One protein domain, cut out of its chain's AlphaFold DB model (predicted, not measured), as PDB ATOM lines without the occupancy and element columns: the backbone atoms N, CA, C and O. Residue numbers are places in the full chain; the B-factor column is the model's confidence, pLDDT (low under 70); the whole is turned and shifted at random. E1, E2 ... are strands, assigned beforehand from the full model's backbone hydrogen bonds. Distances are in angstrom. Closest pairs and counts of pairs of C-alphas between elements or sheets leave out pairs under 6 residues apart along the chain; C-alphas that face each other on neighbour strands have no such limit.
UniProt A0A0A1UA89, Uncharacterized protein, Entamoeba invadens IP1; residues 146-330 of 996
ATOM      1  N   VAL A 146     -16.195  12.102 -24.096       87.25
ATOM      2  CA  VAL A 146     -16.792  10.921 -23.463       87.25
ATOM      3  C   VAL A 146     -15.871   9.719 -23.588       87.25
ATOM      4  O   VAL A 146     -15.349   9.427 -24.661       87.25
ATOM      5  N   THR A 147     -15.748   8.968 -22.496       88.12
ATOM      6  CA  THR A 147     -15.130   7.641 -22.481       88.12
ATOM      7  C   THR A 147     -16.180   6.611 -22.086       88.12
ATOM      8  O   THR A 147     -16.778   6.737 -21.018       88.12
ATOM      9  N   PHE A 148     -16.378   5.598 -22.924       88.38
ATOM     10  CA  PHE A 148     -17.192   4.418 -22.646       88.38
ATOM     11  C   PHE A 148     -16.287   3.278 -22.178       88.38
ATOM     12  O   PHE A 148     -15.328   2.934 -22.870       88.38
ATOM     13  N   ASP A 149     -16.572   2.686 -21.018       87.00
ATOM     14  CA  ASP A 149     -15.789   1.556 -20.503       87.00
ATOM     15  C   ASP A 149     -16.057   0.230 -21.243       87.00
ATOM     16  O   ASP A 149     -16.914   0.136 -22.116       87.00
ATOM     17  N   THR A 150     -15.330  -0.824 -20.861       86.00
ATOM     18  CA  THR A 150     -15.380  -2.147 -21.509       86.00
ATOM     19  C   THR A 150     -16.742  -2.850 -21.444       86.00
ATOM     20  O   THR A 150     -16.956  -3.818 -22.168       86.00
ATOM     21  N   TYR A 151     -17.655  -2.414 -20.572       84.31
ATOM     22  CA  TYR A 151     -18.981  -3.024 -20.413       84.31
ATOM     23  C   TYR A 151     -20.113  -2.122 -20.907       84.31
ATOM     24  O   TYR A 151     -21.276  -2.522 -20.845       84.31
ATOM     25  N   ALA A 152     -19.790  -0.917 -21.374       88.75
ATOM     26  CA  ALA A 152     -20.768  -0.007 -21.929       88.75
ATOM     27  C   ALA A 152     -21.267  -0.506 -23.293       88.75
ATOM     28  O   ALA A 152     -20.491  -0.975 -24.129       88.75
ATOM     29  N   LEU A 153     -22.573  -0.377 -23.516       91.38
ATOM     30  CA  LEU A 153     -23.223  -0.652 -24.795       91.38
ATOM     31  C   LEU A 153     -24.032   0.575 -25.201       91.38
ATOM     32  O   LEU A 153     -24.910   1.000 -24.452       91.38
ATOM     33  N   LEU A 154     -23.751   1.106 -26.385       94.19
ATOM     34  CA  LEU A 154     -24.566   2.115 -27.050       94.19
ATOM     35  C   LEU A 154     -25.238   1.459 -28.259       94.19
ATOM     36  O   LEU A 154     -24.578   1.143 -29.247       94.19
ATOM     37  N   GLU A 155     -26.539   1.215 -28.140       97.00
ATOM     38  CA  GLU A 155     -27.371   0.521 -29.123       97.00
ATOM     39  C   GLU A 155     -28.410   1.493 -29.688       97.00
ATOM     40  O   GLU A 155     -29.248   2.020 -28.951       97.00
ATOM     41  N   LEU A 156     -28.334   1.737 -30.996       97.88
ATOM     42  CA  LEU A 156     -29.265   2.569 -31.747       97.88
ATOM     43  C   LEU A 156     -30.034   1.704 -32.741       97.88
ATOM     44  O   LEU A 156     -29.430   1.035 -33.580       97.88
ATOM     45  N   ASN A 157     -31.357   1.785 -32.675       94.38
ATOM     46  CA  ASN A 157     -32.284   1.069 -33.545       94.38
ATOM     47  C   ASN A 157     -33.244   2.052 -34.240       94.38
ATOM     48  O   ASN A 157     -33.342   3.228 -33.863       94.38
ATOM     49  N   GLU A 158     -33.974   1.569 -35.242       92.12
ATOM     50  CA  GLU A 158     -34.921   2.335 -36.063       92.12
ATOM     51  C   GLU A 158     -34.320   3.629 -36.649       92.12
ATOM     52  O   GLU A 158     -33.356   3.550 -37.396       92.12
ATOM     53  N   ASN A 159     -34.866   4.815 -36.355       89.56
ATOM     54  CA  ASN A 159     -34.392   6.111 -36.868       89.56
ATOM     55  C   ASN A 159     -33.659   6.932 -35.787       89.56
ATOM     56  O   ASN A 159     -33.568   8.160 -35.887       89.56
ATOM     57  N   SER A 160     -33.194   6.281 -34.718       92.25
ATOM     58  CA  SER A 160     -32.593   6.980 -33.583       92.25
ATOM     59  C   SER A 160     -31.245   7.591 -33.958       92.25
ATOM     60  O   SER A 160     -30.569   7.136 -34.889       92.25
ATOM     61  N   SER A 161     -30.848   8.657 -33.262       92.38
ATOM     62  CA  SER A 161     -29.635   9.393 -33.620       92.38
ATOM     63  C   SER A 161     -28.807   9.865 -32.435       92.38
ATOM     64  O   SER A 161     -29.331  10.321 -31.420       92.38
ATOM     65  N   VAL A 162     -27.485   9.798 -32.594       95.31
ATOM     66  CA  VAL A 162     -26.514  10.356 -31.648       95.31
ATOM     67  C   VAL A 162     -25.665  11.433 -32.303       95.31
ATOM     68  O   VAL A 162     -25.313  11.338 -33.483       95.31
ATOM     69  N   ASN A 163     -25.288  12.442 -31.522       93.31
ATOM     70  CA  ASN A 163     -24.382  13.498 -31.961       93.31
ATOM     71  C   ASN A 163     -23.350  13.843 -30.880       93.31
ATOM     72  O   ASN A 163     -23.669  14.521 -29.904       93.31
ATOM     73  N   PHE A 164     -22.104  13.417 -31.083       93.06
ATOM     74  CA  PHE A 164     -20.965  13.706 -30.214       93.06
ATOM     75  C   PHE A 164     -20.101  14.808 -30.825       93.06
ATOM     76  O   PHE A 164     -19.393  14.599 -31.811       93.06
ATOM     77  N   GLN A 165     -20.122  15.994 -30.220       90.62
ATOM     78  CA  GLN A 165     -19.435  17.180 -30.746       90.62
ATOM     79  C   GLN A 165     -17.926  17.210 -30.440       90.62
ATOM     80  O   GLN A 165     -17.201  18.056 -30.971       90.62
ATOM     81  N   LYS A 166     -17.442  16.318 -29.567       90.62
ATOM     82  CA  LYS A 166     -16.045  16.219 -29.106       90.62
ATOM     83  C   LYS A 166     -15.522  14.778 -29.223       90.62
ATOM     84  O   LYS A 166     -16.068  14.001 -30.007       90.62
ATOM     85  N   SER A 167     -14.423  14.439 -28.547       91.31
ATOM     86  CA  SER A 167     -13.806  13.114 -28.654       91.31
ATOM     87  C   SER A 167     -14.623  12.053 -27.920       91.31
ATOM     88  O   SER A 167     -15.017  12.249 -26.773       91.31
ATOM     89  N   SER A 168     -14.839  10.913 -28.575       91.94
ATOM     90  CA  SER A 168     -15.521   9.743 -28.016       91.94
ATOM     91  C   SER A 168     -14.575   8.546 -28.031       91.94
ATOM     92  O   SER A 168     -14.245   8.034 -29.101       91.94
ATOM     93  N   THR A 169     -14.131   8.099 -26.859       91.69
ATOM     94  CA  THR A 169     -13.293   6.901 -26.707       91.69
ATOM     95  C   THR A 169     -14.163   5.721 -26.294       91.69
ATOM     96  O   THR A 169     -14.827   5.763 -25.261       91.69
ATOM     97  N   LEU A 170     -14.162   4.663 -27.096       91.31
ATOM     98  CA  LEU A 170     -15.009   3.490 -26.947       91.31
ATOM     99  C   LEU A 170     -14.160   2.262 -26.586       91.31
ATOM    100  O   LEU A 170     -13.527   1.661 -27.453       91.31
ATOM    101  N   PHE A 171     -14.188   1.870 -25.310       91.00
ATOM    102  CA  PHE A 171     -13.717   0.552 -24.863       91.00
ATOM    103  C   PHE A 171     -14.834  -0.508 -24.885       91.00
ATOM    104  O   PHE A 171     -14.552  -1.700 -24.781       91.00
ATOM    105  N   GLY A 172     -16.093  -0.072 -24.991       90.12
ATOM    106  CA  GLY A 172     -17.295  -0.906 -25.063       90.12
ATOM    107  C   GLY A 172     -17.792  -1.128 -26.495       90.12
ATOM    108  O   GLY A 172     -17.017  -1.089 -27.449       90.12
ATOM    109  N   SER A 173     -19.094  -1.350 -26.663       92.62
ATOM    110  CA  SER A 173     -19.695  -1.645 -27.970       92.62
ATOM    111  C   SER A 173     -20.604  -0.524 -28.463       92.62
ATOM    112  O   SER A 173     -21.456  -0.033 -27.725       92.62
ATOM    113  N   LEU A 174     -20.449  -0.170 -29.738       96.00
ATOM    114  CA  LEU A 174     -21.348   0.699 -30.490       96.00
ATOM    115  C   LEU A 174     -22.060  -0.141 -31.550       96.00
ATOM    116  O   LEU A 174     -21.404  -0.730 -32.411       96.00
ATOM    117  N   LEU A 175     -23.387  -0.183 -31.488       97.19
ATOM    118  CA  LEU A 175     -24.231  -0.895 -32.438       97.19
ATOM    119  C   LEU A 175     -25.245   0.073 -33.048       97.19
ATOM    120  O   LEU A 175     -26.067   0.640 -32.333       97.19
ATOM    121  N   LEU A 176     -25.172   0.248 -34.362       97.69
ATOM    122  CA  LEU A 176     -26.148   0.981 -35.161       97.69
ATOM    123  C   LEU A 176     -26.889  -0.019 -36.048       97.69
ATOM    124  O   LEU A 176     -26.243  -0.728 -36.823       97.69
ATOM    125  N   THR A 177     -28.215  -0.068 -35.942       95.81
ATOM    126  CA  THR A 177     -29.084  -0.942 -36.742       95.81
ATOM    127  C   THR A 177     -30.219  -0.162 -37.422       95.81
ATOM    128  O   THR A 177     -30.402   1.038 -37.186       95.81
ATOM    129  N   ASP A 178     -30.968  -0.845 -38.292       91.31
ATOM    130  CA  ASP A 178     -32.104  -0.315 -39.055       91.31
ATOM    131  C   ASP A 178     -31.760   0.921 -39.899       91.31
ATOM    132  O   ASP A 178     -31.150   0.777 -40.946       91.31
ATOM    133  N   ASN A 179     -32.146   2.134 -39.506       89.62
ATOM    134  CA  ASN A 179     -31.856   3.387 -40.219       89.62
ATOM    135  C   ASN A 179     -31.218   4.425 -39.276       89.62
ATOM    136  O   ASN A 179     -31.343   5.637 -39.484       89.62
ATOM    137  N   SER A 180     -30.563   3.954 -38.212       94.56
ATOM    138  CA  SER A 180     -30.033   4.814 -37.160       94.56
ATOM    139  C   SER A 180     -28.860   5.672 -37.641       94.56
ATOM    140  O   SER A 180     -28.200   5.377 -38.644       94.56
ATOM    141  N   ARG A 181     -28.582   6.773 -36.935       92.69
ATOM    142  CA  ARG A 181     -27.553   7.740 -37.344       92.69
ATOM    143  C   ARG A 181     -26.586   8.097 -36.222       92.69
ATOM    144  O   ARG A 181     -26.967   8.704 -35.228       92.69
ATOM    145  N   GLY A 182     -25.304   7.829 -36.440       95.00
ATOM    146  CA  GLY A 182     -24.216   8.269 -35.571       95.00
ATOM    147  C   GLY A 182     -23.431   9.432 -36.164       95.00
ATOM    148  O   GLY A 182     -22.875   9.312 -37.251       95.00
ATOM    149  N   SER A 183     -23.353  10.550 -35.447       95.88
ATOM    150  CA  SER A 183     -22.492  11.686 -35.782       95.88
ATOM    151  C   SER A 183     -21.446  11.867 -34.689       95.88
ATOM    152  O   SER A 183     -21.791  12.059 -33.524       95.88
ATOM    153  N   PHE A 184     -20.171  11.815 -35.055       96.69
ATOM    154  CA  PHE A 184     -19.050  11.927 -34.129       96.69
ATOM    155  C   PHE A 184     -18.038  12.937 -34.657       96.69
ATOM    156  O   PHE A 184     -17.665  12.911 -35.827       96.69
ATOM    157  N   ASN A 185     -17.526  13.805 -33.788       94.94
ATOM    158  CA  ASN A 185     -16.363  14.600 -34.148       94.94
ATOM    159  C   ASN A 185     -15.124  13.703 -34.251       94.94
ATOM    160  O   ASN A 185     -14.480  13.649 -35.292       94.94
ATOM    161  N   GLN A 186     -14.823  12.957 -33.191       96.00
ATOM    162  CA  GLN A 186     -13.762  11.952 -33.168       96.00
ATOM    163  C   GLN A 186     -14.280  10.691 -32.480       96.00
ATOM    164  O   GLN A 186     -14.895  10.785 -31.417       96.00
ATOM    165  N   LEU A 187     -14.010   9.530 -33.076       96.38
ATOM    166  CA  LEU A 187     -14.382   8.221 -32.543       96.38
ATOM    167  C   LEU A 187     -13.135   7.335 -32.471       96.38
ATOM    168  O   LEU A 187     -12.511   7.064 -33.491       96.38
ATOM    169  N   VAL A 188     -12.777   6.892 -31.269       95.44
ATOM    170  CA  VAL A 188     -11.629   6.012 -31.020       95.44
ATOM    171  C   VAL A 188     -12.142   4.661 -30.534       95.44
ATOM    172  O   VAL A 188     -12.789   4.609 -29.493       95.44
ATOM    173  N   CYS A 189     -11.855   3.576 -31.255       94.62
ATOM    174  CA  CYS A 189     -12.095   2.209 -30.783       94.62
ATOM    175  C   CYS A 189     -10.801   1.616 -30.213       94.62
ATOM    176  O   CYS A 189      -9.788   1.506 -30.912       94.62
ATOM    177  N   ASP A 190     -10.837   1.204 -28.949       92.00
ATOM    178  CA  ASP A 190      -9.668   0.683 -28.234       92.00
ATOM    179  C   ASP A 190     -10.082  -0.391 -27.213       92.00
ATOM    180  O   ASP A 190     -11.265  -0.627 -26.994       92.00
ATOM    181  N   PHE A 191      -9.115  -1.090 -26.621       89.06
ATOM    182  CA  PHE A 191      -9.258  -2.008 -25.486       89.06
ATOM    183  C   PHE A 191     -10.533  -2.881 -25.486       89.06
ATOM    184  O   PHE A 191     -11.413  -2.727 -24.641       89.06
ATOM    185  N   LYS A 192     -10.603  -3.854 -26.404       86.44
ATOM    186  CA  LYS A 192     -11.745  -4.769 -26.612       86.44
ATOM    187  C   LYS A 192     -13.050  -4.112 -27.075       86.44
ATOM    188  O   LYS A 192     -14.039  -4.830 -27.204       86.44
ATOM    189  N   GLY A 193     -13.050  -2.819 -27.385       90.75
ATOM    190  CA  GLY A 193     -14.213  -2.157 -27.958       90.75
ATOM    191  C   GLY A 193     -14.616  -2.750 -29.306       90.75
ATOM    192  O   GLY A 193     -13.830  -3.458 -29.949       90.75
ATOM    193  N   SER A 194     -15.851  -2.496 -29.731       93.44
ATOM    194  CA  SER A 194     -16.358  -2.929 -31.035       93.44
ATOM    195  C   SER A 194     -17.302  -1.906 -31.652       93.44
ATOM    196  O   SER A 194     -18.066  -1.240 -30.955       93.44
ATOM    197  N   VAL A 195     -17.260  -1.800 -32.981       94.81
ATOM    198  CA  VAL A 195     -18.150  -0.928 -33.758       94.81
ATOM    199  C   VAL A 195     -18.859  -1.768 -34.809       94.81
ATOM    200  O   VAL A 195     -18.219  -2.380 -35.662       94.81
ATOM    201  N   SER A 196     -20.184  -1.805 -34.748       96.06
ATOM    202  CA  SER A 196     -21.023  -2.549 -35.681       96.06
ATOM    203  C   SER A 196     -22.062  -1.623 -36.291       96.06
ATOM    204  O   SER A 196     -22.850  -1.007 -35.578       96.06
ATOM    205  N   ILE A 197     -22.058  -1.544 -37.615       95.88
ATOM    206  CA  ILE A 197     -22.979  -0.746 -38.414       95.88
ATOM    207  C   ILE A 197     -23.688  -1.712 -39.349       95.88
ATOM    208  O   ILE A 197     -23.062  -2.303 -40.232       95.88
ATOM    209  N   THR A 198     -24.976  -1.908 -39.105       95.12
ATOM    210  CA  THR A 198     -25.828  -2.821 -39.865       95.12
ATOM    211  C   THR A 198     -27.122  -2.128 -40.299       95.12
ATOM    212  O   THR A 198     -27.413  -0.998 -39.892       95.12
ATOM    213  N   GLY A 199     -27.904  -2.784 -41.160       90.50
ATOM    214  CA  GLY A 199     -29.104  -2.177 -41.741       90.50
ATOM    215  C   GLY A 199     -28.736  -1.133 -42.799       90.50
ATOM    216  O   GLY A 199     -27.836  -1.331 -43.599       90.50
ATOM    217  N   ASN A 200     -29.406   0.006 -42.806       87.31
ATOM    218  CA  ASN A 200     -29.093   1.193 -43.608       87.31
ATOM    219  C   ASN A 200     -28.558   2.341 -42.737       87.31
ATOM    220  O   ASN A 200     -28.632   3.517 -43.117       87.31
ATOM    221  N   SER A 201     -28.031   2.004 -41.560       92.00
ATOM    222  CA  SER A 201     -27.522   2.969 -40.594       92.00
ATOM    223  C   SER A 201     -26.385   3.808 -41.159       92.00
ATOM    224  O   SER A 201     -25.554   3.326 -41.924       92.00
ATOM    225  N   THR A 202     -26.320   5.071 -40.749       91.12
ATOM    226  CA  THR A 202     -25.317   6.027 -41.229       91.12
ATOM    227  C   THR A 202     -24.355   6.410 -40.114       91.12
ATOM    228  O   THR A 202     -24.790   6.801 -39.030       91.12
ATOM    229  N   ILE A 203     -23.052   6.389 -40.395       95.19
ATOM    230  CA  ILE A 203     -22.033   6.973 -39.518       95.19
ATOM    231  C   ILE A 203     -21.327   8.135 -40.213       95.19
ATOM    232  O   ILE A 203     -20.927   8.050 -41.374       95.19
ATOM    233  N   ILE A 204     -21.165   9.230 -39.480       94.75
ATOM    234  CA  ILE A 204     -20.430  10.412 -39.916       94.75
ATOM    235  C   ILE A 204     -19.371  10.714 -38.866       94.75
ATOM    236  O   ILE A 204     -19.706  10.965 -37.709       94.75
ATOM    237  N   VAL A 205     -18.102  10.713 -39.269       96.50
ATOM    238  CA  VAL A 205     -16.970  11.069 -38.408       96.50
ATOM    239  C   VAL A 205     -16.224  12.256 -39.012       96.50
ATOM    240  O   VAL A 205     -15.520  12.112 -40.010       96.50
ATOM    241  N   SER A 206     -16.384  13.449 -38.432       94.19
ATOM    242  CA  SER A 206     -15.921  14.694 -39.069       94.19
ATOM    243  C   SER A 206     -14.423  14.980 -38.921       94.19
ATOM    244  O   SER A 206     -13.878  15.750 -39.712       94.19
ATOM    245  N   ASN A 207     -13.748  14.402 -37.924       95.12
ATOM    246  CA  ASN A 207     -12.304  14.550 -37.721       95.12
ATOM    247  C   ASN A 207     -11.573  13.228 -37.973       95.12
ATOM    248  O   ASN A 207     -10.990  13.051 -39.038       95.12
ATOM    249  N   ILE A 208     -11.629  12.295 -37.019       95.50
ATOM    250  CA  ILE A 208     -10.878  11.040 -37.095       95.50
ATOM    251  C   ILE A 208     -11.658   9.861 -36.512       95.50
ATOM    252  O   ILE A 208     -12.202   9.945 -35.407       95.50
ATOM    253  N   LEU A 209     -11.683   8.765 -37.268       95.56
ATOM    254  CA  LEU A 209     -12.037   7.426 -36.819       95.56
ATOM    255  C   LEU A 209     -10.738   6.653 -36.576       95.56
ATOM    256  O   LEU A 209     -10.065   6.260 -37.529       95.56
ATOM    257  N   ASP A 210     -10.371   6.476 -35.311       94.44
ATOM    258  CA  ASP A 210      -9.132   5.807 -34.908       94.44
ATOM    259  C   ASP A 210      -9.430   4.403 -34.381       94.44
ATOM    260  O   ASP A 210     -10.024   4.221 -33.316       94.44
ATOM    261  N   ILE A 211      -9.055   3.396 -35.159       92.25
ATOM    262  CA  ILE A 211      -9.260   1.990 -34.839       92.25
ATOM    263  C   ILE A 211      -7.910   1.429 -34.433       92.25
ATOM    264  O   ILE A 211      -7.092   1.081 -35.282       92.25
ATOM    265  N   THR A 212      -7.677   1.315 -33.132       91.69
ATOM    266  CA  THR A 212      -6.407   0.805 -32.605       91.69
ATOM    267  C   THR A 212      -6.286  -0.713 -32.776       91.69
ATOM    268  O   THR A 212      -7.276  -1.419 -32.983       91.69
ATOM    269  N   SER A 213      -5.077  -1.248 -32.600       88.88
ATOM    270  CA  SER A 213      -4.812  -2.694 -32.640       88.88
ATOM    271  C   SER A 213      -5.444  -3.488 -31.493       88.88
ATOM    272  O   SER A 213      -5.473  -4.719 -31.537       88.88
ATOM    273  N   TYR A 214      -5.989  -2.808 -30.481       89.81
ATOM    274  CA  TYR A 214      -6.720  -3.426 -29.377       89.81
ATOM    275  C   TYR A 214      -8.246  -3.396 -29.566       89.81
ATOM    276  O   TYR A 214      -8.960  -3.978 -28.742       89.81
ATOM    277  N   CYS A 215      -8.757  -2.752 -30.623       90.75
ATOM    278  CA  CYS A 215     -10.168  -2.833 -31.007       90.75
ATOM    279  C   CYS A 215     -10.496  -4.274 -31.439       90.75
ATOM    280  O   CYS A 215      -9.761  -4.876 -32.225       90.75
ATOM    281  N   SER A 216     -11.576  -4.853 -30.910       88.12
ATOM    282  CA  SER A 216     -11.874  -6.283 -31.070       88.12
ATOM    283  C   SER A 216     -12.482  -6.638 -32.428       88.12
ATOM    284  O   SER A 216     -12.102  -7.647 -33.024       88.12
ATOM    285  N   SER A 217     -13.425  -5.831 -32.913       82.31
ATOM    286  CA  SER A 217     -14.100  -6.055 -34.188       82.31
ATOM    287  C   SER A 217     -14.702  -4.775 -34.747       82.31
ATOM    288  O   SER A 217     -15.240  -3.944 -34.009       82.31
ATOM    289  N   ILE A 218     -14.657  -4.662 -36.075       91.06
ATOM    290  CA  ILE A 218     -15.390  -3.643 -36.822       91.06
ATOM    291  C   ILE A 218     -16.139  -4.299 -37.959       91.06
ATOM    292  O   ILE A 218     -15.567  -5.085 -38.718       91.06
ATOM    293  N   LEU A 219     -17.425  -3.983 -38.043       94.81
ATOM    294  CA  LEU A 219     -18.360  -4.640 -38.936       94.81
ATOM    295  C   LEU A 219     -19.239  -3.617 -39.644       94.81
ATOM    296  O   LEU A 219     -20.053  -2.980 -38.983       94.81
ATOM    297  N   PHE A 220     -19.101  -3.491 -40.965       95.25
ATOM    298  CA  PHE A 220     -19.963  -2.656 -41.807       95.25
ATOM    299  C   PHE A 220     -20.766  -3.550 -42.766       95.25
ATOM    300  O   PHE A 220     -20.269  -3.966 -43.819       95.25
ATOM    301  N   GLU A 221     -22.018  -3.843 -42.423       95.38
ATOM    302  CA  GLU A 221     -22.900  -4.734 -43.189       95.38
ATOM    303  C   GLU A 221     -24.230  -4.058 -43.524       95.38
ATOM    304  O   GLU A 221     -25.219  -4.207 -42.806       95.38
ATOM    305  N   ASN A 222     -24.257  -3.337 -44.646       91.00
ATOM    306  CA  ASN A 222     -25.459  -2.638 -45.072       91.00
ATOM    307  C   ASN A 222     -26.462  -3.550 -45.790       91.00
ATOM    308  O   ASN A 222     -26.074  -4.499 -46.478       91.00
ATOM    309  N   GLU A 223     -27.749  -3.222 -45.699       90.12
ATOM    310  CA  GLU A 223     -28.826  -3.907 -46.422       90.12
ATOM    311  C   GLU A 223     -29.043  -3.362 -47.835       90.12
ATOM    312  O   GLU A 223     -29.465  -4.117 -48.714       90.12
ATOM    313  N   ILE A 224     -28.714  -2.090 -48.079       86.25
ATOM    314  CA  ILE A 224     -28.827  -1.424 -49.381       86.25
ATOM    315  C   ILE A 224     -27.451  -0.900 -49.812       86.25
ATOM    316  O   ILE A 224     -26.640  -0.472 -48.991       86.25
ATOM    317  N   ARG A 225     -27.171  -0.954 -51.121       86.75
ATOM    318  CA  ARG A 225     -25.951  -0.388 -51.710       86.75
ATOM    319  C   ARG A 225     -25.954   1.130 -51.598       86.75
ATOM    320  O   ARG A 225     -26.832   1.793 -52.150       86.75
ATOM    321  N   GLY A 226     -24.930   1.672 -50.957       85.12
ATOM    322  CA  GLY A 226     -24.780   3.110 -50.816       85.12
ATOM    323  C   GLY A 226     -23.557   3.503 -50.003       85.12
ATOM    324  O   GLY A 226     -22.844   2.669 -49.440       85.12
ATOM    325  N   ILE A 227     -23.342   4.811 -49.920       86.44
ATOM    326  CA  ILE A 227     -22.309   5.409 -49.079       86.44
ATOM    327  C   ILE A 227     -22.972   5.824 -47.764       86.44
ATOM    328  O   ILE A 227     -23.556   6.900 -47.668       86.44
ATOM    329  N   HIS A 228     -22.898   4.951 -46.761       85.25
ATOM    330  CA  HIS A 228     -23.479   5.195 -45.431       85.25
ATOM    331  C   HIS A 228     -22.423   5.549 -44.377       85.25
ATOM    332  O   HIS A 228     -22.752   5.963 -43.268       85.25
ATOM    333  N   SER A 229     -21.142   5.386 -44.709       92.75
ATOM    334  CA  SER A 229     -20.025   5.739 -43.835       92.75
ATOM    335  C   SER A 229     -19.259   6.896 -44.452       92.75
ATOM    336  O   SER A 229     -18.691   6.747 -45.533       92.75
ATOM    337  N   ILE A 230     -19.256   8.044 -43.776       93.94
ATOM    338  CA  ILE A 230     -18.540   9.249 -44.205       93.94
ATOM    339  C   ILE A 230     -17.546   9.609 -43.109       93.94
ATOM    340  O   ILE A 230     -17.931   9.976 -42.000       93.94
ATOM    341  N   VAL A 231     -16.262   9.492 -43.408       93.44
ATOM    342  CA  VAL A 231     -15.177   9.666 -42.444       93.44
ATOM    343  C   VAL A 231     -14.181  10.656 -43.028       93.44
ATOM    344  O   VAL A 231     -13.823  10.550 -44.186       93.44
ATOM    345  N   ASN A 232     -13.710  11.633 -42.261       92.19
ATOM    346  CA  ASN A 232     -12.643  12.508 -42.751       92.19
ATOM    347  C   ASN A 232     -11.303  11.747 -42.756       92.19
ATOM    348  O   ASN A 232     -10.823  11.341 -43.810       92.19
ATOM    349  N   GLN A 233     -10.746  11.446 -41.582       92.31
ATOM    350  CA  GLN A 233      -9.546  10.614 -41.459       92.31
ATOM    351  C   GLN A 233      -9.879   9.254 -40.845       92.31
ATOM    352  O   GLN A 233     -10.563   9.188 -39.824       92.31
ATOM    353  N   MET A 234      -9.376   8.170 -41.428       91.50
ATOM    354  CA  MET A 234      -9.594   6.813 -40.928       91.50
ATOM    355  C   MET A 234      -8.258   6.118 -40.676       91.50
ATOM    356  O   MET A 234      -7.458   5.958 -41.591       91.50
ATOM    357  N   LYS A 235      -8.015   5.679 -39.441       90.94
ATOM    358  CA  LYS A 235      -6.867   4.834 -39.097       90.94
ATOM    359  C   LYS A 235      -7.348   3.440 -38.764       90.94
ATOM    360  O   LYS A 235      -8.237   3.297 -37.928       90.94
ATOM    361  N   ILE A 236      -6.775   2.430 -39.405       88.94
ATOM    362  CA  ILE A 236      -7.170   1.031 -39.253       88.94
ATOM    363  C   ILE A 236      -5.952   0.222 -38.816       88.94
ATOM    364  O   ILE A 236      -5.114  -0.138 -39.640       88.94
ATOM    365  N   TYR A 237      -5.890  -0.084 -37.516       88.19
ATOM    366  CA  TYR A 237      -4.889  -0.959 -36.897       88.19
ATOM    367  C   TYR A 237      -5.471  -2.322 -36.436       88.19
ATOM    368  O   TYR A 237      -4.758  -3.126 -35.839       88.19
ATOM    369  N   SER A 238      -6.752  -2.605 -36.720       86.88
ATOM    370  CA  SER A 238      -7.438  -3.880 -36.421       86.88
ATOM    371  C   SER A 238      -8.250  -4.404 -37.620       86.88
ATOM    372  O   SER A 238      -8.315  -3.772 -38.672       86.88
ATOM    373  N   LYS A 239      -8.862  -5.588 -37.485       85.62
ATOM    374  CA  LYS A 239      -9.632  -6.264 -38.539       85.62
ATOM    375  C   LYS A 239     -10.927  -5.499 -38.862       85.62
ATOM    376  O   LYS A 239     -11.783  -5.333 -37.993       85.62
ATOM    377  N   LEU A 240     -11.094  -5.116 -40.129       90.00
ATOM    378  CA  LEU A 240     -12.314  -4.511 -40.674       90.00
ATOM    379  C   LEU A 240     -13.062  -5.539 -41.534       90.00
ATOM    380  O   LEU A 240     -12.487  -6.068 -42.485       90.00
ATOM    381  N   LYS A 241     -14.333  -5.806 -41.211       93.62
ATOM    382  CA  LYS A 241     -15.228  -6.668 -41.996       93.62
ATOM    383  C   LYS A 241     -16.271  -5.839 -42.741       93.62
ATOM    384  O   LYS A 241     -16.950  -5.021 -42.124       93.62
ATOM    385  N   VAL A 242     -16.406  -6.067 -44.048       95.06
ATOM    386  CA  VAL A 242     -17.291  -5.283 -44.929       95.06
ATOM    387  C   VAL A 242     -18.022  -6.193 -45.915       95.06
ATOM    388  O   VAL A 242     -17.397  -7.045 -46.552       95.06
ATOM    389  N   ASN A 243     -19.336  -6.010 -46.071       94.69
ATOM    390  CA  ASN A 243     -20.110  -6.735 -47.082       94.69
ATOM    391  C   ASN A 243     -20.052  -6.084 -48.481       94.69
ATOM    392  O   ASN A 243     -19.388  -5.072 -48.702       94.69
ATOM    393  N   GLU A 244     -20.744  -6.682 -49.446       92.94
ATOM    394  CA  GLU A 244     -20.826  -6.220 -50.836       92.94
ATOM    395  C   GLU A 244     -21.624  -4.922 -51.033       92.94
ATOM    396  O   GLU A 244     -21.500  -4.284 -52.075       92.94
ATOM    397  N   LYS A 245     -22.422  -4.505 -50.042       92.75
ATOM    398  CA  LYS A 245     -23.298  -3.325 -50.131       92.75
ATOM    399  C   LYS A 245     -22.733  -2.083 -49.441       92.75
ATOM    400  O   LYS A 245     -23.197  -0.972 -49.691       92.75
ATOM    401  N   SER A 246     -21.730  -2.267 -48.591       93.56
ATOM    402  CA  SER A 246     -21.110  -1.207 -47.804       93.56
ATOM    403  C   SER A 246     -19.965  -0.521 -48.558       93.56
ATOM    404  O   SER A 246     -18.976  -1.160 -48.945       93.56
ATOM    405  N   SER A 247     -20.063   0.800 -48.691       94.44
ATOM    406  CA  SER A 247     -19.000   1.681 -49.188       94.44
ATOM    407  C   SER A 247     -18.700   2.800 -48.191       94.44
ATOM    408  O   SER A 247     -19.592   3.284 -47.485       94.44
ATOM    409  N   ILE A 248     -17.429   3.202 -48.135       93.69
ATOM    410  CA  ILE A 248     -16.902   4.176 -47.177       93.69
ATOM    411  C   ILE A 248     -16.331   5.363 -47.951       93.69
ATOM    412  O   ILE A 248     -15.424   5.208 -48.766       93.69
ATOM    413  N   MET A 249     -16.843   6.556 -47.679       93.31
ATOM    414  CA  MET A 249     -16.247   7.805 -48.139       93.31
ATOM    415  C   MET A 249     -15.227   8.277 -47.117       93.31
ATOM    416  O   MET A 249     -15.551   8.398 -45.933       93.31
ATOM    417  N   VAL A 250     -13.998   8.498 -47.576       91.12
ATOM    418  CA  VAL A 250     -12.857   8.825 -46.729       91.12
ATOM    419  C   VAL A 250     -11.928   9.835 -47.400       91.12
ATOM    420  O   VAL A 250     -11.566   9.664 -48.558       91.12
ATOM    421  N   ASP A 251     -11.515  10.888 -46.693       87.81
ATOM    422  CA  ASP A 251     -10.545  11.848 -47.242       87.81
ATOM    423  C   ASP A 251      -9.120  11.291 -47.172       87.81
ATOM    424  O   ASP A 251      -8.361  11.404 -48.131       87.81
ATOM    425  N   GLU A 252      -8.753  10.704 -46.031       86.44
ATOM    426  CA  GLU A 252      -7.420  10.164 -45.767       86.44
ATOM    427  C   GLU A 252      -7.528   8.857 -44.981       86.44
ATOM    428  O   GLU A 252      -8.256   8.776 -43.988       86.44
ATOM    429  N   ILE A 253      -6.795   7.831 -45.413       87.38
ATOM    430  CA  ILE A 253      -6.778   6.529 -44.753       87.38
ATOM    431  C   ILE A 253      -5.345   6.094 -44.445       87.38
ATOM    432  O   ILE A 253      -4.463   6.187 -45.296       87.38
ATOM    433  N   ASP A 254      -5.133   5.588 -43.235       86.38
ATOM    434  CA  ASP A 254      -3.905   4.922 -42.808       86.38
ATOM    435  C   ASP A 254      -4.256   3.492 -42.385       86.38
ATOM    436  O   ASP A 254      -5.081   3.285 -41.492       86.38
ATOM    437  N   ILE A 255      -3.676   2.502 -43.061       81.06
ATOM    438  CA  ILE A 255      -3.933   1.080 -42.808       81.06
ATOM    439  C   ILE A 255      -2.599   0.416 -42.491       81.06
ATOM    440  O   ILE A 255      -1.664   0.490 -43.290       81.06
ATOM    441  N   ASP A 256      -2.524  -0.271 -41.351       79.06
ATOM    442  CA  ASP A 256      -1.339  -1.054 -41.000       79.06
ATOM    443  C   ASP A 256      -1.108  -2.179 -42.019       79.06
ATOM    444  O   ASP A 256      -2.004  -2.968 -42.336       79.06
ATOM    445  N   ASN A 257       0.138  -2.303 -42.473       67.31
ATOM    446  CA  ASN A 257       0.574  -3.320 -43.428       67.31
ATOM    447  C   ASN A 257       0.402  -4.771 -42.926       67.31
ATOM    448  O   ASN A 257       0.541  -5.724 -43.693       67.31
ATOM    449  N   SER A 258       0.166  -4.970 -41.627       68.69
ATOM    450  CA  SER A 258      -0.018  -6.290 -41.011       68.69
ATOM    451  C   SER A 258      -1.474  -6.785 -40.973       68.69
ATOM    452  O   SER A 258      -1.729  -7.889 -40.484       68.69
ATOM    453  N   ILE A 259      -2.433  -6.006 -41.489       69.88
ATOM    454  CA  ILE A 259      -3.870  -6.275 -41.322       69.88
ATOM    455  C   ILE A 259      -4.474  -7.054 -42.489       69.88
ATOM    456  O   ILE A 259      -4.069  -6.944 -43.650       69.88
ATOM    457  N   SER A 260      -5.501  -7.838 -42.146       72.19
ATOM    458  CA  SER A 260      -6.430  -8.441 -43.098       72.19
ATOM    459  C   SER A 260      -7.730  -7.639 -43.173       72.19
ATOM    460  O   SER A 260      -8.420  -7.467 -42.164       72.19
ATOM    461  N   LEU A 261      -8.064  -7.149 -44.369       88.31
ATOM    462  CA  LEU A 261      -9.397  -6.639 -44.686       88.31
ATOM    463  C   LEU A 261     -10.302  -7.824 -45.025       88.31
ATOM    464  O   LEU A 261     -10.054  -8.558 -45.986       88.31
ATOM    465  N   ASP A 262     -11.351  -8.009 -44.231       91.75
ATOM    466  CA  ASP A 262     -12.311  -9.091 -44.408       91.75
ATOM    467  C   ASP A 262     -13.469  -8.637 -45.300       91.75
ATOM    468  O   ASP A 262     -14.506  -8.168 -44.829       91.75
ATOM    469  N   VAL A 263     -13.252  -8.705 -46.611       94.19
ATOM    470  CA  VAL A 263     -14.225  -8.284 -47.624       94.19
ATOM    471  C   VAL A 263     -15.065  -9.491 -48.039       94.19
ATOM    472  O   VAL A 263     -14.525 -10.546 -48.365       94.19
ATOM    473  N   SER A 264     -16.393  -9.338 -48.048       95.06
ATOM    474  CA  SER A 264     -17.339 -10.387 -48.463       95.06
ATOM    475  C   SER A 264     -16.986 -10.989 -49.824       95.06
ATOM    476  O   SER A 264     -16.717 -10.255 -50.772       95.06
ATOM    477  N   GLN A 265     -17.068 -12.320 -49.934       94.62
ATOM    478  CA  GLN A 265     -16.868 -13.063 -51.188       94.62
ATOM    479  C   GLN A 265     -17.933 -12.746 -52.251       94.62
ATOM    480  O   GLN A 265     -17.717 -13.005 -53.430       94.62
ATOM    481  N   ASN A 266     -19.075 -12.176 -51.848       93.62
ATOM    482  CA  ASN A 266     -20.137 -11.774 -52.770       93.62
ATOM    483  C   ASN A 266     -19.855 -10.424 -53.443       93.62
ATOM    484  O   ASN A 266     -20.585 -10.053 -54.360       93.62
ATOM    485  N   ARG A 267     -18.838  -9.674 -52.991       94.06
ATOM    486  CA  ARG A 267     -18.493  -8.384 -53.593       94.06
ATOM    487  C   ARG A 267     -17.804  -8.597 -54.933       94.06
ATOM    488  O   ARG A 267     -16.818  -9.332 -55.016       94.06
ATOM    489  N   THR A 268     -18.294  -7.910 -55.957       92.81
ATOM    490  CA  THR A 268     -17.809  -7.997 -57.337       92.81
ATOM    491  C   THR A 268     -17.527  -6.612 -57.924       92.81
ATOM    492  O   THR A 268     -17.784  -5.585 -57.303       92.81
ATOM    493  N   ILE A 269     -17.036  -6.567 -59.165       92.31
ATOM    494  CA  ILE A 269     -16.856  -5.320 -59.936       92.31
ATOM    495  C   ILE A 269     -18.164  -4.568 -60.252       92.31
ATOM    496  O   ILE A 269     -18.109  -3.479 -60.808       92.31
ATOM    497  N   ARG A 270     -19.329  -5.171 -59.978       90.62
ATOM    498  CA  ARG A 270     -20.651  -4.558 -60.182       90.62
ATOM    499  C   ARG A 270     -21.133  -3.755 -58.982       90.62
ATOM    500  O   ARG A 270     -22.156  -3.096 -59.080       90.62
ATOM    501  N   ASP A 271     -20.465  -3.886 -57.844       92.56
ATOM    502  CA  ASP A 271     -20.817  -3.154 -56.638       92.56
ATOM    503  C   ASP A 271     -20.117  -1.796 -56.619       92.56
ATOM    504  O   ASP A 271     -19.116  -1.585 -57.306       92.56
ATOM    505  N   LEU A 272     -20.617  -0.881 -55.786       93.69
ATOM    506  CA  LEU A 272     -19.910   0.366 -55.525       93.69
ATOM    507  C   LEU A 272     -18.490   0.059 -55.011       93.69
ATOM    508  O   LEU A 272     -18.321  -0.867 -54.202       93.69
ATOM    509  N   PRO A 273     -17.485   0.855 -55.414       94.31
ATOM    510  CA  PRO A 273     -16.141   0.779 -54.863       94.31
ATOM    511  C   PRO A 273     -16.140   0.757 -53.329       94.31
ATOM    512  O   PRO A 273     -16.960   1.422 -52.691       94.31
ATOM    513  N   LEU A 274     -15.239  -0.011 -52.713       94.31
ATOM    514  CA  LEU A 274     -15.167  -0.082 -51.246       94.31
ATOM    515  C   LEU A 274     -14.854   1.291 -50.629       94.31
ATOM    516  O   LEU A 274     -15.519   1.684 -49.669       94.31
ATOM    517  N   PHE A 275     -13.902   2.026 -51.206       92.88
ATOM    518  CA  PHE A 275     -13.493   3.350 -50.742       92.88
ATOM    519  C   PHE A 275     -13.724   4.454 -51.782       92.88
ATOM    520  O   PHE A 275     -13.446   4.289 -52.971       92.88
ATOM    521  N   PHE A 276     -14.172   5.613 -51.309       93.19
ATOM    522  CA  PHE A 276     -14.332   6.836 -52.090       93.19
ATOM    523  C   PHE A 276     -13.414   7.919 -51.524       93.19
ATOM    524  O   PHE A 276     -13.662   8.393 -50.419       93.19
ATOM    525  N   PHE A 277     -12.382   8.309 -52.279       89.50
ATOM    526  CA  PHE A 277     -11.399   9.313 -51.872       89.50
ATOM    527  C   PHE A 277     -11.628  10.676 -52.530       89.50
ATOM    528  O   PHE A 277     -11.580  10.813 -53.759       89.50
ATOM    529  N   GLU A 278     -11.791  11.707 -51.702       80.12
ATOM    530  CA  GLU A 278     -11.909  13.109 -52.138       80.12
ATOM    531  C   GLU A 278     -10.546  13.810 -52.300       80.12
ATOM    532  O   GLU A 278     -10.445  14.799 -53.034       80.12
ATOM    533  N   LYS A 279      -9.492  13.302 -51.647       79.31
ATOM    534  CA  LYS A 279      -8.120  13.844 -51.678       79.31
ATOM    535  C   LYS A 279      -7.123  12.846 -52.283       79.31
ATOM    536  O   LYS A 279      -7.500  11.764 -52.728       79.31
ATOM    537  N   GLU A 280      -5.852  13.249 -52.368       69.69
ATOM    538  CA  GLU A 280      -4.769  12.373 -52.826       69.69
ATOM    539  C   GLU A 280      -4.637  11.145 -51.917       69.69
ATOM    540  O   GLU A 280      -4.656  11.253 -50.693       69.69
ATOM    541  N   PHE A 281      -4.490   9.979 -52.542       75.44
ATOM    542  CA  PHE A 281      -4.432   8.681 -51.883       75.44
ATOM    543  C   PHE A 281      -3.162   7.934 -52.297       75.44
ATOM    544  O   PHE A 281      -2.772   7.957 -53.464       75.44
ATOM    545  N   SER A 282      -2.548   7.222 -51.355       69.94
ATOM    546  CA  SER A 282      -1.473   6.263 -51.622       69.94
ATOM    547  C   SER A 282      -1.843   4.906 -51.035       69.94
ATOM    548  O   SER A 282      -2.145   4.824 -49.845       69.94
ATOM    549  N   LEU A 283      -1.784   3.839 -51.838       73.00
ATOM    550  CA  LEU A 283      -1.987   2.489 -51.312       73.00
ATOM    551  C   LEU A 283      -0.828   2.070 -50.391       73.00
ATOM    552  O   LEU A 283       0.336   2.260 -50.759       73.00
ATOM    553  N   PRO A 284      -1.120   1.410 -49.257       68.38
ATOM    554  CA  PRO A 284      -0.116   0.680 -48.490       68.38
ATOM    555  C   PRO A 284       0.509  -0.436 -49.340       68.38
ATOM    556  O   PRO A 284      -0.176  -1.093 -50.121       68.38
ATOM    557  N   ALA A 285       1.814  -0.668 -49.178       64.94
ATOM    558  CA  ALA A 285       2.564  -1.600 -50.026       64.94
ATOM    559  C   ALA A 285       2.222  -3.082 -49.783       64.94
ATOM    560  O   ALA A 285       2.353  -3.884 -50.701       64.94
ATOM    561  N   ASN A 286       1.787  -3.448 -48.571       67.75
ATOM    562  CA  ASN A 286       1.469  -4.827 -48.197       67.75
ATOM    563  C   ASN A 286       0.114  -4.858 -47.483       67.75
ATOM    564  O   ASN A 286       0.011  -4.390 -46.357       67.75
ATOM    565  N   MET A 287      -0.918  -5.414 -48.116       75.00
ATOM    566  CA  MET A 287      -2.244  -5.586 -47.517       75.00
ATOM    567  C   MET A 287      -2.780  -6.971 -47.865       75.00
ATOM    568  O   MET A 287      -2.608  -7.439 -48.991       75.00
ATOM    569  N   THR A 288      -3.447  -7.626 -46.913       80.81
ATOM    570  CA  THR A 288      -4.129  -8.901 -47.173       80.81
ATOM    571  C   THR A 288      -5.635  -8.678 -47.266       80.81
ATOM    572  O   THR A 288      -6.231  -8.053 -46.392       80.81
ATOM    573  N   ILE A 289      -6.258  -9.161 -48.338       88.38
ATOM    574  CA  ILE A 289      -7.705  -9.081 -48.575       88.38
ATOM    575  C   ILE A 289      -8.235 -10.514 -48.633       88.38
ATOM    576  O   ILE A 289      -7.619 -11.369 -49.264       88.38
ATOM    577  N   THR A 290      -9.345 -10.797 -47.944       89.81
ATOM    578  CA  THR A 290      -9.910 -12.159 -47.886       89.81
ATOM    579  C   THR A 290     -10.703 -12.552 -49.133       89.81
ATOM    580  O   THR A 290     -10.834 -13.744 -49.397       89.81
ATOM    581  N   ASN A 291     -11.240 -11.590 -49.893       91.19
ATOM    582  CA  ASN A 291     -12.016 -11.845 -51.111       91.19
ATOM    583  C   ASN A 291     -11.116 -12.376 -52.242       91.19
ATOM    584  O   ASN A 291     -10.129 -11.738 -52.601       91.19
ATOM    585  N   GLU A 292     -11.473 -13.529 -52.808       89.94
ATOM    586  CA  GLU A 292     -10.722 -14.172 -53.897       89.94
ATOM    587  C   GLU A 292     -11.172 -13.715 -55.298       89.94
ATOM    588  O   GLU A 292     -10.494 -13.982 -56.291       89.94
ATOM    589  N   SER A 293     -12.306 -13.022 -55.404       91.19
ATOM    590  CA  SER A 293     -12.878 -12.479 -56.641       91.19
ATOM    591  C   SER A 293     -12.391 -11.055 -56.930       91.19
ATOM    592  O   SER A 293     -11.768 -10.393 -56.104       91.19
ATOM    593  N   SER A 294     -12.654 -10.568 -58.147       93.38
ATOM    594  CA  SER A 294     -12.312  -9.192 -58.537       93.38
ATOM    595  C   SER A 294     -13.415  -8.216 -58.142       93.38
ATOM    596  O   SER A 294     -14.593  -8.474 -58.402       93.38
ATOM    597  N   PHE A 295     -13.030  -7.084 -57.558       94.81
ATOM    598  CA  PHE A 295     -13.940  -6.010 -57.162       94.81
ATOM    599  C   PHE A 295     -13.243  -4.648 -57.202       94.81
ATOM    600  O   PHE A 295     -12.010  -4.555 -57.211       94.81
ATOM    601  N   ASP A 296     -14.044  -3.588 -57.215       94.50
ATOM    602  CA  ASP A 296     -13.540  -2.221 -57.218       94.50
ATOM    603  C   ASP A 296     -13.179  -1.797 -55.790       94.50
ATOM    604  O   ASP A 296     -14.020  -1.722 -54.892       94.50
ATOM    605  N   PHE A 297     -11.886  -1.585 -55.555       92.44
ATOM    606  CA  PHE A 297     -11.351  -1.316 -54.225       92.44
ATOM    607  C   PHE A 297     -11.521   0.151 -53.847       92.44
ATOM    608  O   PHE A 297     -11.996   0.460 -52.757       92.44
ATOM    609  N   ALA A 298     -11.144   1.061 -54.740       91.88
ATOM    610  CA  ALA A 298     -11.181   2.480 -54.443       91.88
ATOM    611  C   ALA A 298     -11.400   3.327 -55.686       91.88
ATOM    612  O   ALA A 298     -10.943   2.971 -56.774       91.88
ATOM    613  N   ILE A 299     -12.021   4.487 -55.498       91.81
ATOM    614  CA  ILE A 299     -11.996   5.563 -56.485       91.81
ATOM    615  C   ILE A 299     -11.370   6.818 -55.910       91.81
ATOM    616  O   ILE A 299     -11.522   7.109 -54.725       91.81
ATOM    617  N   THR A 300     -10.699   7.578 -56.766       88.62
ATOM    618  CA  THR A 300     -10.067   8.841 -56.400       88.62
ATOM    619  C   THR A 300     -10.590   9.971 -57.274       88.62
ATOM    620  O   THR A 300     -10.726   9.858 -58.499       88.62
ATOM    621  N   LYS A 301     -10.871  11.112 -56.647       85.69
ATOM    622  CA  LYS A 301     -11.267  12.329 -57.363       85.69
ATOM    623  C   LYS A 301     -10.132  12.916 -58.200       85.69
ATOM    624  O   LYS A 301     -10.367  13.400 -59.304       85.69
ATOM    625  N   ILE A 302      -8.904  12.844 -57.689       85.12
ATOM    626  CA  ILE A 302      -7.681  13.226 -58.403       85.12
ATOM    627  C   ILE A 302      -7.077  11.950 -59.009       85.12
ATOM    628  O   ILE A 302      -6.900  10.973 -58.276       85.12
ATOM    629  N   PRO A 303      -6.781  11.911 -60.323       86.25
ATOM    630  CA  PRO A 303      -6.245  10.712 -60.954       86.25
ATOM    631  C   PRO A 303      -4.837  10.418 -60.438       86.25
ATOM    632  O   PRO A 303      -3.982  11.305 -60.380       86.25
ATOM    633  N   LEU A 304      -4.580   9.156 -60.109       84.31
ATOM    634  CA  LEU A 304      -3.256   8.701 -59.710       84.31
ATOM    635  C   LEU A 304      -2.332   8.642 -60.932       84.31
ATOM    636  O   LEU A 304      -2.669   8.062 -61.964       84.31
ATOM    637  N   THR A 305      -1.142   9.230 -60.803       74.69
ATOM    638  CA  THR A 305      -0.091   9.214 -61.839       74.69
ATOM    639  C   THR A 305       0.999   8.177 -61.564       74.69
ATOM    640  O   THR A 305       2.037   8.183 -62.225       74.69
ATOM    641  N   GLN A 306       0.809   7.328 -60.554       70.62
ATOM    642  CA  GLN A 306       1.804   6.349 -60.134       70.62
ATOM    643  C   GLN A 306       2.032   5.308 -61.238       70.62
ATOM    644  O   GLN A 306       1.083   4.731 -61.764       70.62
ATOM    645  N   SER A 307       3.298   5.081 -61.604       62.03
ATOM    646  CA  SER A 307       3.668   4.180 -62.704       62.03
ATOM    647  C   SER A 307       3.629   2.697 -62.328       62.03
ATOM    648  O   SER A 307       3.505   1.860 -63.216       62.03
ATOM    649  N   GLU A 308       3.743   2.372 -61.037       70.88
ATOM    650  CA  GLU A 308       3.742   1.000 -60.515       70.88
ATOM    651  C   GLU A 308       2.746   0.888 -59.352       70.88
ATOM    652  O   GLU A 308       2.911   1.540 -58.317       70.88
ATOM    653  N   MET A 309       1.698   0.084 -59.548       82.12
ATOM    654  CA  MET A 309       0.722  -0.271 -58.512       82.12
ATOM    655  C   MET A 309       1.237  -1.462 -57.688       82.12
ATOM    656  O   MET A 309       1.952  -2.297 -58.244       82.12
ATOM    657  N   PRO A 310       0.871  -1.577 -56.396       82.62
ATOM    658  CA  PRO A 310       1.174  -2.769 -55.604       82.62
ATOM    659  C   PRO A 310       0.607  -4.048 -56.237       82.62
ATOM    660  O   PRO A 310      -0.427  -4.011 -56.911       82.62
ATOM    661  N   ASP A 311       1.260  -5.185 -55.978       81.94
ATOM    662  CA  ASP A 311       0.846  -6.488 -56.504       81.94
ATOM    663  C   ASP A 311      -0.627  -6.788 -56.174       81.94
ATOM    664  O   ASP A 311      -1.080  -6.649 -55.038       81.94
ATOM    665  N   GLY A 312      -1.386  -7.212 -57.188       86.19
ATOM    666  CA  GLY A 312      -2.816  -7.511 -57.065       86.19
ATOM    667  C   GLY A 312      -3.749  -6.312 -57.260       86.19
ATOM    668  O   GLY A 312      -4.962  -6.512 -57.255       86.19
ATOM    669  N   PHE A 313      -3.233  -5.099 -57.480       89.19
ATOM    670  CA  PHE A 313      -4.046  -3.923 -57.802       89.19
ATOM    671  C   PHE A 313      -3.795  -3.414 -59.220       89.19
ATOM    672  O   PHE A 313      -2.664  -3.352 -59.695       89.19
ATOM    673  N   THR A 314      -4.867  -2.997 -59.891       90.62
ATOM    674  CA  THR A 314      -4.815  -2.428 -61.241       90.62
ATOM    675  C   THR A 314      -5.481  -1.063 -61.269       90.62
ATOM    676  O   THR A 314      -6.549  -0.869 -60.690       90.62
ATOM    677  N   LEU A 315      -4.856  -0.120 -61.973       90.25
ATOM    678  CA  LEU A 315      -5.373   1.227 -62.165       90.25
ATOM    679  C   LEU A 315      -6.143   1.323 -63.494       90.25
ATOM    680  O   LEU A 315      -5.602   1.037 -64.561       90.25
ATOM    681  N   LEU A 316      -7.408   1.736 -63.427       90.12
ATOM    682  CA  LEU A 316      -8.358   1.844 -64.536       90.12
ATOM    683  C   LEU A 316      -8.921   3.276 -64.629       90.12
ATOM    684  O   LEU A 316      -8.527   4.175 -63.882       90.12
ATOM    685  N   ALA A 317      -9.831   3.513 -65.581       88.62
ATOM    686  CA  ALA A 317     -10.550   4.785 -65.739       88.62
ATOM    687  C   ALA A 317      -9.629   6.026 -65.777       88.62
ATOM    688  O   ALA A 317      -9.902   7.036 -65.137       88.62
ATOM    689  N   LYS A 318      -8.515   5.948 -66.523       87.94
ATOM    690  CA  LYS A 318      -7.493   7.015 -66.631       87.94
ATOM    691  C   LYS A 318      -6.875   7.441 -65.287       87.94
ATOM    692  O   LYS A 318      -6.504   8.600 -65.132       87.94
ATOM    693  N   GLY A 319      -6.756   6.520 -64.334       88.25
ATOM    694  CA  GLY A 319      -6.129   6.801 -63.042       88.25
ATOM    695  C   GLY A 319      -7.102   7.037 -61.893       88.25
ATOM    696  O   GLY A 319      -6.649   7.299 -60.787       88.25
ATOM    697  N   HIS A 320      -8.413   6.959 -62.134       90.06
ATOM    698  CA  HIS A 320      -9.433   7.249 -61.122       90.06
ATOM    699  C   HIS A 320      -9.972   6.020 -60.383       90.06
ATOM    700  O   HIS A 320     -10.574   6.183 -59.326       90.06
ATOM    701  N   LEU A 321      -9.813   4.813 -60.932       91.81
ATOM    702  CA  LEU A 321     -10.376   3.584 -60.367       91.81
ATOM    703  C   LEU A 321      -9.262   2.591 -60.046       91.81
ATOM    704  O   LEU A 321      -8.450   2.272 -60.910       91.81
ATOM    705  N   ILE A 322      -9.261   2.063 -58.828       91.31
ATOM    706  CA  ILE A 322      -8.355   1.013 -58.374       91.31
ATOM    707  C   ILE A 322      -9.162  -0.273 -58.208       91.31
ATOM    708  O   ILE A 322     -10.073  -0.348 -57.380       91.31
ATOM    709  N   ARG A 323      -8.796  -1.299 -58.970       93.12
ATOM    710  CA  ARG A 323      -9.401  -2.633 -58.931       93.12
ATOM    711  C   ARG A 323      -8.472  -3.622 -58.246       93.12
ATOM    712  O   ARG A 323      -7.269  -3.599 -58.498       93.12
ATOM    713  N   TYR A 324      -9.038  -4.501 -57.426       92.75
ATOM    714  CA  TYR A 324      -8.320  -5.626 -56.835       92.75
ATOM    715  C   TYR A 324      -8.493  -6.902 -57.677       92.75
ATOM    716  O   TYR A 324      -9.578  -7.164 -58.207       92.75
ATOM    717  N   ASN A 325      -7.431  -7.707 -57.749       89.88
ATOM    718  CA  ASN A 325      -7.313  -8.989 -58.447       89.88
ATOM    719  C   ASN A 325      -7.311  -8.893 -59.994       89.88
ATOM    720  O   ASN A 325      -6.463  -8.200 -60.556       89.88
ATOM    721  N   ASN A 326      -8.178  -9.633 -60.700       80.19
ATOM    722  CA  ASN A 326      -8.070  -9.877 -62.140       80.19
ATOM    723  C   ASN A 326      -8.496  -8.632 -62.949       80.19
ATOM    724  O   ASN A 326      -9.653  -8.198 -62.854       80.19
ATOM    725  N   PRO A 327      -7.600  -8.046 -63.764       73.12
ATOM    726  CA  PRO A 327      -7.880  -6.813 -64.484       73.12
ATOM    727  C   PRO A 327      -8.797  -7.054 -65.687       73.12
ATOM    728  O   PRO A 327      -8.361  -7.379 -66.788       73.12
ATOM    729  N   SER A 328     -10.096  -6.859 -65.475       83.50
ATOM    730  CA  SER A 328     -11.051  -6.591 -66.551       83.50
ATOM    731  C   SER A 328     -11.106  -5.088 -66.841       83.50
ATOM    732  O   SER A 328     -11.103  -4.289 -65.907       83.50
ATOM    733  N   ASP A 329     -11.245  -4.705 -68.112       83.25
ATOM    734  CA  ASP A 329     -11.468  -3.310 -68.532       83.25
ATOM    735  C   ASP A 329     -12.945  -2.876 -68.417       83.25
ATOM    736  O   ASP A 329     -13.301  -1.760 -68.797       83.25
ATOM    737  N   ILE A 330     -13.835  -3.763 -67.952       87.81
ATOM    738  CA  ILE A 330     -15.264  -3.466 -67.787       87.81
ATOM    739  C   ILE A 330     -15.460  -2.556 -66.574       87.81
ATOM    740  O   ILE A 330     -14.965  -2.846 -65.482       87.81
TER     741      ILE A 330
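This is residues 146 to 330 of the 996 residues of an uncharacterized protein of Entamoeba invadens IP1 (UniProt A0A0A1UA89). The chain is wound in stacked turns, a solenoid in which long bent strands make two sides of a turn and the shorter strands E2, E4, E6, E8, E10 and E12 make the remaining side. E1 and E2 are at one end of the stack; at the other, E14 and the hairpin of E15 and E16 finish it, with looser loops around E13 and E14. The printed part has 185 residues, with no named helix and 16 named strands, E1 to E16 in order along the chain: all strand. One sheet, mixed, has the order E1, E3, E5, E7, E9, E11, E13, E14, E16, E15; the other, all parallel, has E2, E4, E6, E8, E10, E12. The whole is compact, with a radius of gyration of the C-alphas of 16.1 A, yet elongated, spanning 46 by 28 by 27 A.

E1, residues 146 to 148, begins at C-alpha 146, (-16.792, 10.921, -23.463). E2 is residues 153 to 156, E3 161 to 170 with 17.1 A, E4 173 to 176, E5 181 to 189 with 17.7 A, and E6 194 to 199 with 16.7 A. E7 is residues 202 to 211 with 17.7 A, E8 217 to 222 with 16.1 A, E9 226 to 236 with 21.2 A, E10 240 to 242, and E11 246 to 255 with 18.0 A. E12 is residues 260 to 263, E13 275 to 277, E14 295 to 300 with 15.4 A, and E15 313 to 316. E16, residues 321 to 324, ends at C-alpha 324, (-8.320, -5.626, -56.835).

The larger sheet is twisted, and among its strands E3 bends by 112 degrees at residue 166 and E9 by 95 degrees at residue 233. E1 and E3 are parallel, with N 148 and O 169 at 2.8 A; E7 and E9 are parallel too, with N 205 and O 230 at 2.8 A. E14 and E16 are antiparallel at 150 degrees, with N 322 and O 298 at 2.8 A. E15 and E16 form a hairpin, with N 314 and O 323 at 2.8 A. In the other sheet, E6 and E8 are parallel at 9 degrees, with N 197 and O 219 at 2.8 A. The two sheets make a sandwich, two sheets face to face, 8.7 A centre to centre where they face each other.

The C-alphas farthest apart, those of Tyr 151 and Asp 329, are 48.7 A apart. The printed part has no cut. The links E12 to E13, E13 to E14 and E14 to E15 are long; the others are tight. Mean pLDDT of the printed part is 89.0, with residues 257 to 259, 280, 282, 284 to 286 and 307 under 70.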